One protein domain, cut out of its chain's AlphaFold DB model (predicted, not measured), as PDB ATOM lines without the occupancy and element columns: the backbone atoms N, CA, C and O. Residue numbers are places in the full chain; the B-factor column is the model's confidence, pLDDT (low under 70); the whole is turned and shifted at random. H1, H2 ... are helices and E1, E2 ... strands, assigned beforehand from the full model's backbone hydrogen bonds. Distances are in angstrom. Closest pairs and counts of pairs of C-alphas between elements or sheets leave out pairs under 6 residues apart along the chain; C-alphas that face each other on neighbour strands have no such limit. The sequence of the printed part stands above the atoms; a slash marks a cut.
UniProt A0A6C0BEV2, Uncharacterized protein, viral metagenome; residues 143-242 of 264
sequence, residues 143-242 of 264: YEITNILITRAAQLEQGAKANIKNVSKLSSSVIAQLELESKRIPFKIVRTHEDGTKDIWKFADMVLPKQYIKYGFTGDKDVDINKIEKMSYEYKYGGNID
ATOM      1  N   TYR A 143      39.095   1.508 -99.462       96.69
ATOM      2  CA  TYR A 143      37.841   1.119-100.106       96.69
ATOM      3  C   TYR A 143      36.967   0.255 -99.202       96.69
ATOM      4  O   TYR A 143      35.764   0.477 -99.106       96.69
ATOM      5  N   GLU A 144      37.572  -0.704 -98.500       96.62
ATOM      6  CA  GLU A 144      36.848  -1.530 -97.537       96.62
ATOM      7  C   GLU A 144      36.309  -0.682 -96.392       96.62
ATOM      8  O   GLU A 144      35.150  -0.837 -96.034       96.62
ATOM      9  N   ILE A 145      37.106   0.245 -95.857       96.56
ATOM     10  CA  ILE A 145      36.677   1.136 -94.771       96.56
ATOM     11  C   ILE A 145      35.486   1.981 -95.212       96.56
ATOM     12  O   ILE A 145      34.462   1.988 -94.529       96.56
ATOM     13  N   THR A 146      35.589   2.639 -96.368       97.00
ATOM     14  CA  THR A 146      34.497   3.444 -96.921       97.00
ATOM     15  C   THR A 146      33.244   2.598 -97.131       97.00
ATOM     16  O   THR A 146      32.167   2.981 -96.685       97.00
ATOM     17  N   ASN A 147      33.374   1.407 -97.724       97.31
ATOM     18  CA  ASN A 147      32.231   0.530 -97.962       97.31
ATOM     19  C   ASN A 147      31.588   0.032 -96.656       97.31
ATOM     20  O   ASN A 147      30.365  -0.035 -96.550       97.31
ATOM     21  N   ILE A 148      32.398  -0.283 -95.641       97.00
ATOM     22  CA  ILE A 148      31.924  -0.676 -94.309       97.00
ATOM     23  C   ILE A 148      31.126   0.465 -93.675       97.00
ATOM     24  O   ILE A 148      30.037   0.213 -93.168       97.00
ATOM     25  N   LEU A 149      31.637   1.699 -93.724       97.12
ATOM     26  CA  LEU A 149      30.959   2.873 -93.172       97.12
ATOM     27  C   LEU A 149      29.630   3.143 -93.879       97.12
ATOM     28  O   LEU A 149      28.611   3.256 -93.201       97.12
ATOM     29  N   ILE A 150      29.622   3.169 -95.215       97.81
ATOM     30  CA  ILE A 150      28.409   3.394 -96.019       97.81
ATOM     31  C   ILE A 150      27.372   2.310 -95.726       97.81
ATOM     32  O   ILE A 150      26.244   2.601 -95.337       97.81
ATOM     33  N   THR A 151      27.773   1.041 -95.846       97.88
ATOM     34  CA  THR A 151      26.871  -0.097 -95.637       97.88
ATOM     35  C   THR A 151      26.318  -0.100 -94.216       97.88
ATOM     36  O   THR A 151      25.138  -0.375 -94.003       97.88
ATOM     37  N   ARG A 152      27.156   0.199 -93.216       97.62
ATOM     38  CA  ARG A 152      26.729   0.196 -91.819       97.62
ATOM     39  C   ARG A 152      25.832   1.386 -91.485       97.62
ATOM     40  O   ARG A 152      24.859   1.188 -90.765       97.62
ATOM     41  N   ALA A 153      26.108   2.574 -92.015       97.69
ATOM     42  CA  ALA A 153      25.243   3.740 -91.854       97.69
ATOM     43  C   ALA A 153      23.848   3.480 -92.444       97.69
ATOM     44  O   ALA A 153      22.859   3.645 -91.735       97.69
ATOM     45  N   ALA A 154      23.776   2.934 -93.662       98.12
ATOM     46  CA  ALA A 154      22.511   2.571 -94.300       98.12
ATOM     47  C   ALA A 154      21.711   1.542 -93.478       98.12
ATOM     48  O   ALA A 154      20.498   1.655 -93.328       98.12
ATOM     49  N   GLN A 155      22.381   0.549 -92.881       97.75
ATOM     50  CA  GLN A 155      21.718  -0.395 -91.973       97.75
ATOM     51  C   GLN A 155      21.125   0.304 -90.744       97.75
ATOM     52  O   GLN A 155      20.020  -0.028 -90.325       97.75
ATOM     53  N   LEU A 156      21.856   1.244 -90.142       97.25
ATOM     54  CA  LEU A 156      21.391   1.989 -88.970       97.25
ATOM     55  C   LEU A 156      20.189   2.879 -89.310       97.25
ATOM     56  O   LEU A 156      19.243   2.935 -88.528       97.25
ATOM     57  N   GLU A 157      20.179   3.497 -90.491       97.19
ATOM     58  CA  GLU A 157      19.038   4.268 -91.008       97.19
ATOM     59  C   GLU A 157      17.798   3.395 -91.223       97.19
ATOM     60  O   GLU A 157      16.686   3.806 -90.904       97.19
ATOM     61  N   GLN A 158      17.987   2.145 -91.651       97.62
ATOM     62  CA  GLN A 158      16.922   1.139 -91.750       97.62
ATOM     63  C   GLN A 158      16.463   0.592 -90.382       97.62
ATOM     64  O   GLN A 158      15.685  -0.360 -90.316       97.62
ATOM     65  N   GLY A 159      16.945   1.161 -89.274       95.56
ATOM     66  CA  GLY A 159      16.568   0.762 -87.919       95.56
ATOM     67  C   GLY A 159      17.338  -0.447 -87.386       95.56
ATOM     68  O   GLY A 159      16.912  -1.061 -86.402       95.56
ATOM     69  N   ALA A 160      18.473  -0.817 -87.992       96.69
ATOM     70  CA  ALA A 160      19.333  -1.844 -87.416       96.69
ATOM     71  C   ALA A 160      19.853  -1.409 -86.040       96.69
ATOM     72  O   ALA A 160      20.158  -0.246 -85.779       96.69
ATOM     73  N   LYS A 161      20.012  -2.384 -85.148       95.62
ATOM     74  CA  LYS A 161      20.513  -2.133 -83.799       95.62
ATOM     75  C   LYS A 161      21.982  -1.694 -83.827       95.62
ATOM     76  O   LYS A 161      22.822  -2.375 -84.422       95.62
ATOM     77  N   ALA A 162      22.292  -0.614 -83.112       95.50
ATOM     78  CA  ALA A 162      23.665  -0.213 -82.824       95.50
ATOM     79  C   ALA A 162      24.320  -1.145 -81.781       95.50
ATOM     80  O   ALA A 162      23.695  -1.557 -80.798       95.50
ATOM     81  N   ASN A 163      25.596  -1.460 -81.982       93.25
ATOM     82  CA  ASN A 163      26.419  -2.316 -81.123       93.25
ATOM     83  C   ASN A 163      27.147  -1.541 -80.014       93.25
ATOM     84  O   ASN A 163      27.881  -2.135 -79.222       93.25
ATOM     85  N   ILE A 164      26.922  -0.231 -79.940       92.19
ATOM     86  CA  ILE A 164      27.441   0.683 -78.922       92.19
ATOM     87  C   ILE A 164      26.283   1.317 -78.142       92.19
ATOM     88  O   ILE A 164      25.157   1.420 -78.632       92.19
ATOM     89  N   LYS A 165      26.541   1.689 -76.887       90.88
ATOM     90  CA  LYS A 165      25.531   2.240 -75.971       90.88
ATOM     91  C   LYS A 165      25.501   3.768 -76.034       90.88
ATOM     92  O   LYS A 165      26.503   4.389 -76.366       90.88
ATOM     93  N   ASN A 166      24.366   4.350 -75.639       89.75
ATOM     94  CA  ASN A 166      24.156   5.799 -75.525       89.75
ATOM     95  C   ASN A 166      24.327   6.586 -76.843       89.75
ATOM     96  O   ASN A 166      24.980   7.624 -76.882       89.75
ATOM     97  N   VAL A 167      23.734   6.087 -77.931       89.00
ATOM     98  CA  VAL A 167      23.884   6.677 -79.276       89.00
ATOM     99  C   VAL A 167      22.606   7.253 -79.878       89.00
ATOM    100  O   VAL A 167      22.616   7.715 -81.009       89.00
ATOM    101  N   SER A 168      21.503   7.277 -79.132       87.44
ATOM    102  CA  SER A 168      20.178   7.639 -79.659       87.44
ATOM    103  C   SER A 168      20.048   9.068 -80.199       87.44
ATOM    104  O   SER A 168      19.064   9.358 -80.863       87.44
ATOM    105  N   LYS A 169      20.995   9.963 -79.893       90.44
ATOM    106  CA  LYS A 169      21.001  11.359 -80.365       90.44
ATOM    107  C   LYS A 169      21.999  11.621 -81.499       90.44
ATOM    108  O   LYS A 169      22.080  12.743 -81.977       90.44
ATOM    109  N   LEU A 170      22.788  10.618 -81.881       91.81
ATOM    110  CA  LEU A 170      23.835  10.757 -82.891       91.81
ATOM    111  C   LEU A 170      23.307  10.360 -84.270       91.81
ATOM    112  O   LEU A 170      22.394   9.544 -84.385       91.81
ATOM    113  N   SER A 171      23.915  10.908 -85.321       95.00
ATOM    114  CA  SER A 171      23.610  10.508 -86.695       95.00
ATOM    115  C   SER A 171      24.162   9.114 -87.008       95.00
ATOM    116  O   SER A 171      25.206   8.708 -86.488       95.00
ATOM    117  N   SER A 172      23.498   8.386 -87.906       96.44
ATOM    118  CA  SER A 172      23.879   7.025 -88.314       96.44
ATOM    119  C   SER A 172      25.335   6.918 -88.782       96.44
ATOM    120  O   SER A 172      26.024   5.957 -88.442       96.44
ATOM    121  N   SER A 173      25.834   7.933 -89.495       95.56
ATOM    122  CA  SER A 173      27.232   8.010 -89.946       95.56
ATOM    123  C   SER A 173      28.224   8.072 -88.776       95.56
ATOM    124  O   SER A 173      29.201   7.320 -88.738       95.56
ATOM    125  N   VAL A 174      27.941   8.895 -87.760       94.81
ATOM    126  CA  VAL A 174      28.782   9.004 -86.555       94.81
ATOM    127  C   VAL A 174      28.746   7.704 -85.752       94.81
ATOM    128  O   VAL A 174      29.782   7.234 -85.285       94.81
ATOM    129  N   ILE A 175      27.579   7.073 -85.634       95.50
ATOM    130  CA  ILE A 175      27.435   5.779 -84.954       95.50
ATOM    131  C   ILE A 175      28.264   4.702 -85.664       95.50
ATOM    132  O   ILE A 175      28.998   3.968 -85.003       95.50
ATOM    133  N   ALA A 176      28.206   4.629 -86.997       96.81
ATOM    134  CA  ALA A 176      29.012   3.694 -87.779       96.81
ATOM    135  C   ALA A 176      30.519   3.924 -87.579       96.81
ATOM    136  O   ALA A 176      31.267   2.962 -87.402       96.81
ATOM    137  N   GLN A 177      30.964   5.184 -87.530       95.75
ATOM    138  CA  GLN A 177      32.356   5.541 -87.246       95.75
ATOM    139  C   GLN A 177      32.794   5.092 -85.841       95.75
ATOM    140  O   GLN A 177      33.866   4.511 -85.679       95.75
ATOM    141  N   LEU A 178      31.956   5.287 -84.823       94.75
ATOM    142  CA  LEU A 178      32.238   4.827 -83.458       94.75
ATOM    143  C   LEU A 178      32.289   3.293 -83.359       94.75
ATOM    144  O   LEU A 178      33.136   2.731 -82.656       94.75
ATOM    145  N   GLU A 179      31.415   2.585 -84.075       95.25
ATOM    146  CA  GLU A 179      31.466   1.121 -84.154       95.25
ATOM    147  C   GLU A 179      32.710   0.614 -84.901       95.25
ATOM    148  O   GLU A 179      33.258  -0.431 -84.532       95.25
ATOM    149  N   LEU A 180      33.163   1.339 -85.932       95.62
ATOM    150  CA  LEU A 180      34.381   1.036 -86.685       95.62
ATOM    151  C   LEU A 180      35.611   1.133 -85.772       95.62
ATOM    152  O   LEU A 180      36.396   0.187 -85.696       95.62
ATOM    153  N   GLU A 181      35.749   2.242 -85.042       93.62
ATOM    154  CA  GLU A 181      36.879   2.500 -84.138       93.62
ATOM    155  C   GLU A 181      36.948   1.503 -82.979       93.62
ATOM    156  O   GLU A 181      38.024   1.014 -82.637       93.62
ATOM    157  N   SER A 182      35.792   1.119 -82.436       93.06
ATOM    158  CA  SER A 182      35.690   0.122 -81.363       93.06
ATOM    159  C   SER A 182      35.748  -1.334 -81.849       93.06
ATOM    160  O   SER A 182      35.616  -2.261 -81.045       93.06
ATOM    161  N   LYS A 183      35.923  -1.563 -83.157       93.75
ATOM    162  CA  LYS A 183      35.911  -2.887 -83.802       93.75
ATOM    163  C   LYS A 183      34.651  -3.724 -83.511       93.75
ATOM    164  O   LYS A 183      34.713  -4.952 -83.422       93.75
ATOM    165  N   ARG A 184      33.487  -3.081 -83.358       93.06
ATOM    166  CA  ARG A 184      32.208  -3.729 -82.993       93.06
ATOM    167  C   ARG A 184      31.281  -4.016 -84.177       93.06
ATOM    168  O   ARG A 184      30.212  -4.592 -83.972       93.06
ATOM    169  N   ILE A 185      31.661  -3.653 -85.401       95.06
ATOM    170  CA  ILE A 185      30.840  -3.909 -86.594       95.06
ATOM    171  C   ILE A 185      30.796  -5.423 -86.891       95.06
ATOM    172  O   ILE A 185      31.849  -6.061 -86.984       95.06
ATOM    173  N   PRO A 186      29.607  -6.029 -87.078       94.25
ATOM    174  CA  PRO A 186      29.453  -7.474 -87.234       94.25
ATOM    175  C   PRO A 186      29.691  -7.936 -88.685       94.25
ATOM    176  O   PRO A 186      28.902  -8.701 -89.237       94.25
ATOM    177  N   PHE A 187      30.767  -7.470 -89.326       95.12
ATOM    178  CA  PHE A 187      31.081  -7.775 -90.726       95.12
ATOM    179  C   PHE A 187      32.214  -8.793 -90.879       95.12
ATOM    180  O   PHE A 187      33.106  -8.940 -90.034       95.12
ATOM    181  N   LYS A 188      32.176  -9.495 -92.013       95.00
ATOM    182  CA  LYS A 188      33.286 -10.291 -92.533       95.00
ATOM    183  C   LYS A 188      33.676  -9.732 -93.888       95.00
ATOM    184  O   LYS A 188      32.805  -9.435 -94.701       95.00
ATOM    185  N   ILE A 189      34.970  -9.617 -94.123       94.94
ATOM    186  CA  ILE A 189      35.528  -9.113 -95.371       94.94
ATOM    187  C   ILE A 189      35.979 -10.310 -96.188       94.94
ATOM    188  O   ILE A 189      36.709 -11.169 -95.693       94.94
ATOM    189  N   VAL A 190      35.494 -10.380 -97.422       93.94
ATOM    190  CA  VAL A 190      35.832 -11.445 -98.360       93.94
ATOM    191  C   VAL A 190      36.693 -10.841 -99.451       93.94
ATOM    192  O   VAL A 190      36.230  -9.967-100.179       93.94
ATOM    193  N   ARG A 191      37.928 -11.317 -99.572       93.56
ATOM    194  CA  ARG A 191      38.851 -10.901-100.630       93.56
ATOM    195  C   ARG A 191      39.066 -12.047-101.596       93.56
ATOM    196  O   ARG A 191      39.203 -13.186-101.164       93.56
ATOM    197  N   THR A 192      39.056 -11.753-102.884       92.38
ATOM    198  CA  THR A 192      39.298 -12.727-103.950       92.38
ATOM    199  C   THR A 192      40.720 -12.577-104.461       92.38
ATOM    200  O   THR A 192      41.134 -11.462-104.771       92.38
ATOM    201  N   HIS A 193      41.440 -13.686-104.570       88.00
ATOM    202  CA  HIS A 193      42.743 -13.744-105.226       88.00
ATOM    203  C   HIS A 193      42.585 -13.876-106.741       88.00
ATOM    204  O   HIS A 193      41.502 -14.191-107.239       88.00
ATOM    205  N   GLU A 194      43.686 -13.694-107.465       88.25
ATOM    206  CA  GLU A 194      43.745 -13.868-108.922       88.25
ATOM    207  C   GLU A 194      43.419 -15.312-109.350       88.25
ATOM    208  O   GLU A 194      42.750 -15.519-110.357       88.25
ATOM    209  N   ASP A 195      43.784 -16.306-108.528       84.31
ATOM    210  CA  ASP A 195      43.444 -17.731-108.717       84.31
ATOM    211  C   ASP A 195      41.970 -18.055-108.367       84.31
ATOM    212  O   ASP A 195      41.521 -19.198-108.391       84.31
ATOM    213  N   GLY A 196      41.178 -17.050-107.977       85.62
ATOM    214  CA  GLY A 196      39.765 -17.209-107.620       85.62
ATOM    215  C   GLY A 196      39.507 -17.808-106.231       85.62
ATOM    216  O   GLY A 196      38.345 -17.899-105.810       85.62
ATOM    217  N   THR A 197      40.557 -18.170-105.492       88.56
ATOM    218  CA  THR A 197      40.483 -18.493-104.061       88.56
ATOM    219  C   THR A 197      40.054 -17.259-103.259       88.56
ATOM    220  O   THR A 197      40.219 -16.117-103.696       88.56
ATOM    221  N   LYS A 198      39.434 -17.461-102.091       91.50
ATOM    222  CA  LYS A 198      38.875 -16.377-101.273       91.50
ATOM    223  C   LYS A 198      39.364 -16.413 -99.832       91.50
ATOM    224  O   LYS A 198      39.218 -17.427 -99.154       91.50
ATOM    225  N   ASP A 199      39.790 -15.267 -99.323       91.69
ATOM    226  CA  ASP A 199      40.107 -15.086 -97.910       91.69
ATOM    227  C   ASP A 199      38.913 -14.474 -97.188       91.69
ATOM    228  O   ASP A 199      38.386 -13.441 -97.606       91.69
ATOM    229  N   ILE A 200      38.502 -15.087 -96.076       92.75
ATOM    230  CA  ILE A 200      37.473 -14.531 -95.191       92.75
ATOM    231  C   ILE A 200      38.142 -13.997 -93.930       92.75
ATOM    232  O   ILE A 200      38.649 -14.763 -93.110       92.75
ATOM    233  N   TRP A 201      38.058 -12.689 -93.731       94.12
ATOM    234  CA  TRP A 201      38.549 -11.995 -92.549       94.12
ATOM    235  C   TRP A 201      37.388 -11.573 -91.656       94.12
ATOM    236  O   TRP A 201      36.378 -11.054 -92.130       94.12
ATOM    237  N   LYS A 202      37.516 -11.772 -90.341       94.00
ATOM    238  CA  LYS A 202      36.618 -11.118 -89.384       94.00
ATOM    239  C   LYS A 202      37.100  -9.686 -89.202       94.00
ATOM    240  O   LYS A 202      38.291  -9.476 -88.994       94.00
ATOM    241  N   PHE A 203      36.183  -8.724 -89.214       93.38
ATOM    242  CA  PHE A 203      36.534  -7.312 -89.050       93.38
ATOM    243  C   PHE A 203      37.320  -7.040 -87.754       93.38
ATOM    244  O   PHE A 203      38.310  -6.314 -87.773       93.38
ATOM    245  N   ALA A 204      36.941  -7.697 -86.652       92.38
ATOM    246  CA  ALA A 204      37.619  -7.563 -85.360       92.38
ATOM    247  C   ALA A 204      39.116  -7.939 -85.396       92.38
ATOM    248  O   ALA A 204      39.916  -7.335 -84.677       92.38
ATOM    249  N   ASP A 205      39.496  -8.884 -86.261       91.81
ATOM    250  CA  ASP A 205      40.869  -9.391 -86.377       91.81
ATOM    251  C   ASP A 205      41.739  -8.497 -87.283       91.81
ATOM    252  O   ASP A 205      42.960  -8.643 -87.320       91.81
ATOM    253  N   MET A 206      41.130  -7.567 -88.026       93.69
ATOM    254  CA  MET A 206      41.839  -6.706 -88.971       93.69
ATOM    255  C   MET A 206      42.370  -5.433 -88.313       93.69
ATOM    256  O   MET A 206      41.845  -4.929 -87.314       93.69
ATOM    257  N   VAL A 207      43.438  -4.892 -88.892       94.50
ATOM    258  CA  VAL A 207      44.086  -3.664 -88.433       94.50
ATOM    259  C   VAL A 207      43.455  -2.460 -89.128       94.50
ATOM    260  O   VAL A 207      43.503  -2.341 -90.356       94.50
ATOM    261  N   LEU A 208      42.890  -1.553 -88.328       93.75
ATOM    262  CA  LEU A 208      42.397  -0.257 -88.788       93.75
ATOM    263  C   LEU A 208      43.576   0.733 -88.869       93.75
ATOM    264  O   LEU A 208      44.293   0.894 -87.878       93.75
ATOM    265  N   PRO A 209      43.820   1.393 -90.017       92.44
ATOM    266  CA  PRO A 209      44.863   2.406 -90.119       92.44
ATOM    267  C   PRO A 209      44.530   3.634 -89.258       92.44
ATOM    268  O   PRO A 209      43.387   4.088 -89.239       92.44
ATOM    269  N   LYS A 210      45.543   4.205 -88.591       89.62
ATOM    270  CA  LYS A 210      45.379   5.322 -87.638       89.62
ATOM    271  C   LYS A 210      44.682   6.548 -88.235       89.62
ATOM    272  O   LYS A 210      43.900   7.186 -87.548       89.62
ATOM    273  N   GLN A 211      44.913   6.823 -89.520       89.00
ATOM    274  CA  GLN A 211      44.314   7.946 -90.254       89.00
ATOM    275  C   GLN A 211      42.774   7.910 -90.336       89.00
ATOM    276  O   GLN A 211      42.161   8.911 -90.679       89.00
ATOM    277  N   TYR A 212      42.144   6.763 -90.052       90.12
ATOM    278  CA  TYR A 212      40.684   6.607 -90.074       90.12
ATOM    279  C   TYR A 212      40.048   6.642 -88.680       90.12
ATOM    280  O   TYR A 212      38.849   6.406 -88.553       90.12
ATOM    281  N   ILE A 213      40.832   6.908 -87.635       90.69
ATOM    282  CA  ILE A 213      40.337   7.091 -86.272       90.69
ATOM    283  C   ILE A 213      40.021   8.575 -86.101       90.69
ATOM    284  O   ILE A 213      40.932   9.390 -86.111       90.69
ATOM    285  N   LYS A 214      38.746   8.933 -85.940       88.12
ATOM    286  CA  LYS A 214      38.304  10.319 -85.731       88.12
ATOM    287  C   LYS A 214      38.079  10.617 -84.256       88.12
ATOM    288  O   LYS A 214      38.506  11.658 -83.770       88.12
ATOM    289  N   TYR A 215      37.418   9.707 -83.543       87.38
ATOM    290  CA  TYR A 215      36.973   9.931 -82.166       87.38
ATOM    291  C   TYR A 215      37.887   9.311 -81.102       87.38
ATOM    292  O   TYR A 215      37.827   9.688 -79.929       87.38
ATOM    293  N   GLY A 216      38.745   8.369 -81.497       84.69
ATOM    294  CA  GLY A 216      39.598   7.616 -80.578       84.69
ATOM    295  C   GLY A 216      38.791   6.715 -79.641       84.69
ATOM    296  O   GLY A 216      39.187   6.508 -78.495       84.69
ATOM    297  N   PHE A 217      37.632   6.222 -80.081       86.75
ATOM    298  CA  PHE A 217      36.708   5.483 -79.224       86.75
ATOM    299  C   PHE A 217      37.055   3.987 -79.142       86.75
ATOM    300  O   PHE A 217      36.880   3.236 -80.097       86.75
ATOM    301  N   THR A 218      37.499   3.529 -77.967       81.94
ATOM    302  CA  THR A 218      37.941   2.135 -77.740       81.94
ATOM    303  C   THR A 218      36.795   1.158 -77.426       81.94
ATOM    304  O   THR A 218      36.985  -0.052 -77.472       81.94
ATOM    305  N   GLY A 219      35.578   1.642 -77.145       75.81
ATOM    306  CA  GLY A 219      34.405   0.779 -76.922       75.81
ATOM    307  C   GLY A 219      34.206   0.230 -75.504       75.81
ATOM    308  O   GLY A 219      33.235  -0.495 -75.290       75.81
ATOM    309  N   ASP A 220      35.076   0.565 -74.546       75.62
ATOM    310  CA  ASP A 220      34.983   0.082 -73.154       75.62
ATOM    311  C   ASP A 220      34.085   0.944 -72.254       75.62
ATOM    312  O   ASP A 220      33.618   0.493 -71.208       75.62
ATOM    313  N   LYS A 221      33.841   2.196 -72.652       77.31
ATOM    314  CA  LYS A 221      33.028   3.173 -71.917       77.31
ATOM    315  C   LYS A 221      31.799   3.554 -72.734       77.31
ATOM    316  O   LYS A 221      31.805   3.439 -73.959       77.31
ATOM    317  N   ASP A 222      30.758   4.018 -72.049       84.19
ATOM    318  CA  ASP A 222      29.601   4.610 -72.717       84.19
ATOM    319  C   ASP A 222      30.027   5.849 -73.519       84.19
ATOM    320  O   ASP A 222      30.979   6.550 -73.158       84.19
ATOM    321  N   VAL A 223      29.335   6.100 -74.631       84.81
ATOM    322  CA  VAL A 223      29.636   7.234 -75.510       84.81
ATOM    323  C   VAL A 223      29.263   8.537 -74.800       84.81
ATOM    324  O   VAL A 223      28.116   8.719 -74.381       84.81
ATOM    325  N   ASP A 224      30.231   9.446 -74.675       87.69
ATOM    326  CA  ASP A 224      30.012  10.814 -74.200       87.69
ATOM    327  C   ASP A 224      29.653  11.715 -75.387       87.69
ATOM    328  O   ASP A 224      30.518  12.124 -76.162       87.69
ATOM    329  N   ILE A 225      28.358  11.997 -75.534       88.12
ATOM    330  CA  ILE A 225      27.795  12.747 -76.665       88.12
ATOM    331  C   ILE A 225      28.415  14.146 -76.765       88.12
ATOM    332  O   ILE A 225      28.801  14.558 -77.856       88.12
ATOM    333  N   ASN A 226      28.612  14.835 -75.634       88.50
ATOM    334  CA  ASN A 226      29.168  16.191 -75.622       88.50
ATOM    335  C   ASN A 226      30.608  16.207 -76.146       88.50
ATOM    336  O   ASN A 226      31.016  17.120 -76.864       88.50
ATOM    337  N   LYS A 227      31.391  15.176 -75.801       88.56
ATOM    338  CA  LYS A 227      32.757  15.019 -76.307       88.56
ATOM    339  C   LYS A 227      32.760  14.796 -77.820       88.56
ATOM    340  O   LYS A 227      33.571  15.403 -78.512       88.56
ATOM    341  N   ILE A 228      31.860  13.952 -78.326       88.56
ATOM    342  CA  ILE A 228      31.742  13.667 -79.763       88.56
ATOM    343  C   ILE A 228      31.320  14.911 -80.545       88.56
ATOM    344  O   ILE A 228      31.931  15.210 -81.566       88.56
ATOM    345  N   GLU A 229      30.328  15.656 -80.060       88.69
ATOM    346  CA  GLU A 229      29.873  16.899 -80.691       88.69
ATOM    347  C   GLU A 229      30.991  17.942 -80.741       88.69
ATOM    348  O   GLU A 229      31.257  18.505 -81.804       88.69
ATOM    349  N   LYS A 230      31.713  18.130 -79.630       88.25
ATOM    350  CA  LYS A 230      32.868  19.032 -79.574       88.25
ATOM    351  C   LYS A 230      33.936  18.645 -80.598       88.25
ATOM    352  O   LYS A 230      34.381  19.487 -81.369       88.25
ATOM    353  N   MET A 231      34.309  17.367 -80.643       86.62
ATOM    354  CA  MET A 231      35.301  16.877 -81.599       86.62
ATOM    355  C   MET A 231      34.829  16.993 -83.052       86.62
ATOM    356  O   MET A 231      35.618  17.311 -83.936       86.62
ATOM    357  N   SER A 232      33.546  16.741 -83.312       86.31
ATOM    358  CA  SER A 232      32.962  16.894 -84.645       86.31
ATOM    359  C   SER A 232      32.989  18.349 -85.106       86.31
ATOM    360  O   SER A 232      33.220  18.609 -86.284       86.31
ATOM    361  N   TYR A 233      32.756  19.289 -84.189       87.12
ATOM    362  CA  TYR A 233      32.857  20.717 -84.460       87.12
ATOM    363  C   TYR A 233      34.305  21.117 -84.770       87.12
ATOM    364  O   TYR A 233      34.562  21.728 -85.802       87.12
ATOM    365  N   GLU A 234      35.265  20.702 -83.940       86.00
ATOM    366  CA  GLU A 234      36.694  20.971 -84.164       86.00
ATOM    367  C   GLU A 234      37.186  20.405 -85.503       86.00
ATOM    368  O   GLU A 234      37.909  21.088 -86.222       86.00
ATOM    369  N   TYR A 235      36.742  19.204 -85.884       80.94
ATOM    370  CA  TYR A 235      37.081  18.601 -87.175       80.94
ATOM    371  C   TYR A 235      36.529  19.392 -88.367       80.94
ATOM    372  O   TYR A 235      37.190  19.487 -89.396       80.94
ATOM    373  N   LYS A 236      35.321  19.958 -88.247       85.38
ATOM    374  CA  LYS A 236      34.674  20.713 -89.329       85.38
ATOM    375  C   LYS A 236      35.250  22.121 -89.497       85.38
ATOM    376  O   LYS A 236      35.346  22.595 -90.620       85.38
ATOM    377  N   TYR A 237      35.602  22.780 -88.396       86.94
ATOM    378  CA  TYR A 237      35.978  24.199 -88.384       86.94
ATOM    379  C   TYR A 237      37.473  24.444 -88.105       86.94
ATOM    380  O   TYR A 237      37.857  25.574 -87.821       86.94
ATOM    381  N   GLY A 238      38.319  23.408 -88.168       77.31
ATOM    382  CA  GLY A 238      39.775  23.559 -88.053       77.31
ATOM    383  C   GLY A 238      40.276  23.883 -86.639       77.31
ATOM    384  O   GLY A 238      41.165  24.711 -86.465       77.31
ATOM    385  N   GLY A 239      39.702  23.250 -85.612       70.12
ATOM    386  CA  GLY A 239      40.144  23.396 -84.220       70.12
ATOM    387  C   GLY A 239      41.463  22.672 -83.906       70.12
ATOM    388  O   GLY A 239      41.938  21.840 -84.678       70.12
ATOM    389  N   ASN A 240      42.048  22.957 -82.735       60.50
ATOM    390  CA  ASN A 240      43.286  22.313 -82.278       60.50
ATOM    391  C   ASN A 240      43.052  20.820 -81.950       60.50
ATOM    392  O   ASN A 240      42.630  20.465 -80.849       60.50
ATOM    393  N   ILE A 241      43.298  19.940 -82.925       57.72
ATOM    394  CA  ILE A 241      43.097  18.487 -82.825       57.72
ATOM    395  C   ILE A 241      44.340  17.834 -82.194       57.72
ATOM    396  O   ILE A 241      45.102  17.112 -82.827       57.72
ATOM    397  N   ASP A 242      44.520  18.019 -80.886       55.09
ATOM    398  CA  ASP A 242      45.540  17.293 -80.100       55.09
ATOM    399  C   ASP A 242      45.128  15.834 -79.773       55.09
ATOM    400  O   ASP A 242      45.760  15.128 -78.979       55.09
TER     401      ASP A 242
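AT A GLANCE: This is residues 143 to 242 of the 264 residues of an uncharacterized protein of viral metagenome (UniProt A0A6C0BEV2). Two helices packed at a steep slant, H1 and H2, form the body, with a two-stranded hairpin, E1 and E2, at one end of the long axis and helix H3 at the other; a short link joins H2 to E1, while long stretches without named elements, residues 158 to 171 and 203 to 224, join H1 to H2 and E2 to H3. The printed part has 100 residues, with three named helices and two named strands in the order H1, H2, E1, E2, H3; the sheet, E1 - E2, is antiparallel. The class is mixed, helices and strands, with 48 residues in named elements, under half. The whole is only just compact, close to loose, with a radius of gyration of the C-alphas of 15.0 A, and elongated, spanning 49 by 31 by 23 A.

IN THESE COORDINATES: H1, residues 143 to 157, begins at C-alpha 143 (37.841, 1.119, -100.106) and is 21.1 A long. H2, residues 172 to 181, is 14.4 A long. E1, residues 188 to 192, and E2, residues 198 to 202, measure 13.1 A and 13.2 A. H3, residues 225 to 237, is 18.3 A long and ends at C-alpha 237 (35.978, 24.199, -88.384).

HOW THE PARTS SIT: H1 and H2 touch, the closest C-alphas being those of Ala 153 and Ser 172, 5.0 A apart, at a steep tilt of 48 degrees, opposite ways. The closest C-alphas of H1 and E1, those of Glu 144 and Ile 189, are 8.0 A apart. E1 and E2 form a hairpin, with N 189 and O 201 at 2.8 A and N 191 and O 199 at 2.9 A, within hydrogen-bond range. H3 touches no helix and is apart from H1, H2 and E1. In H1, H2 and H3 every O i to N i+4 pair is within hydrogen-bond range.

THE WHOLE: The two farthest C-alphas, those of Asp 195 and Asn 226, are 49.5 A apart. The printed part has no cut. The links H1 to H2 and E2 to H3 are long, with 14 and 22 residues. Mean pLDDT of the printed part is 90.2; residues 240 to 242 are under 70.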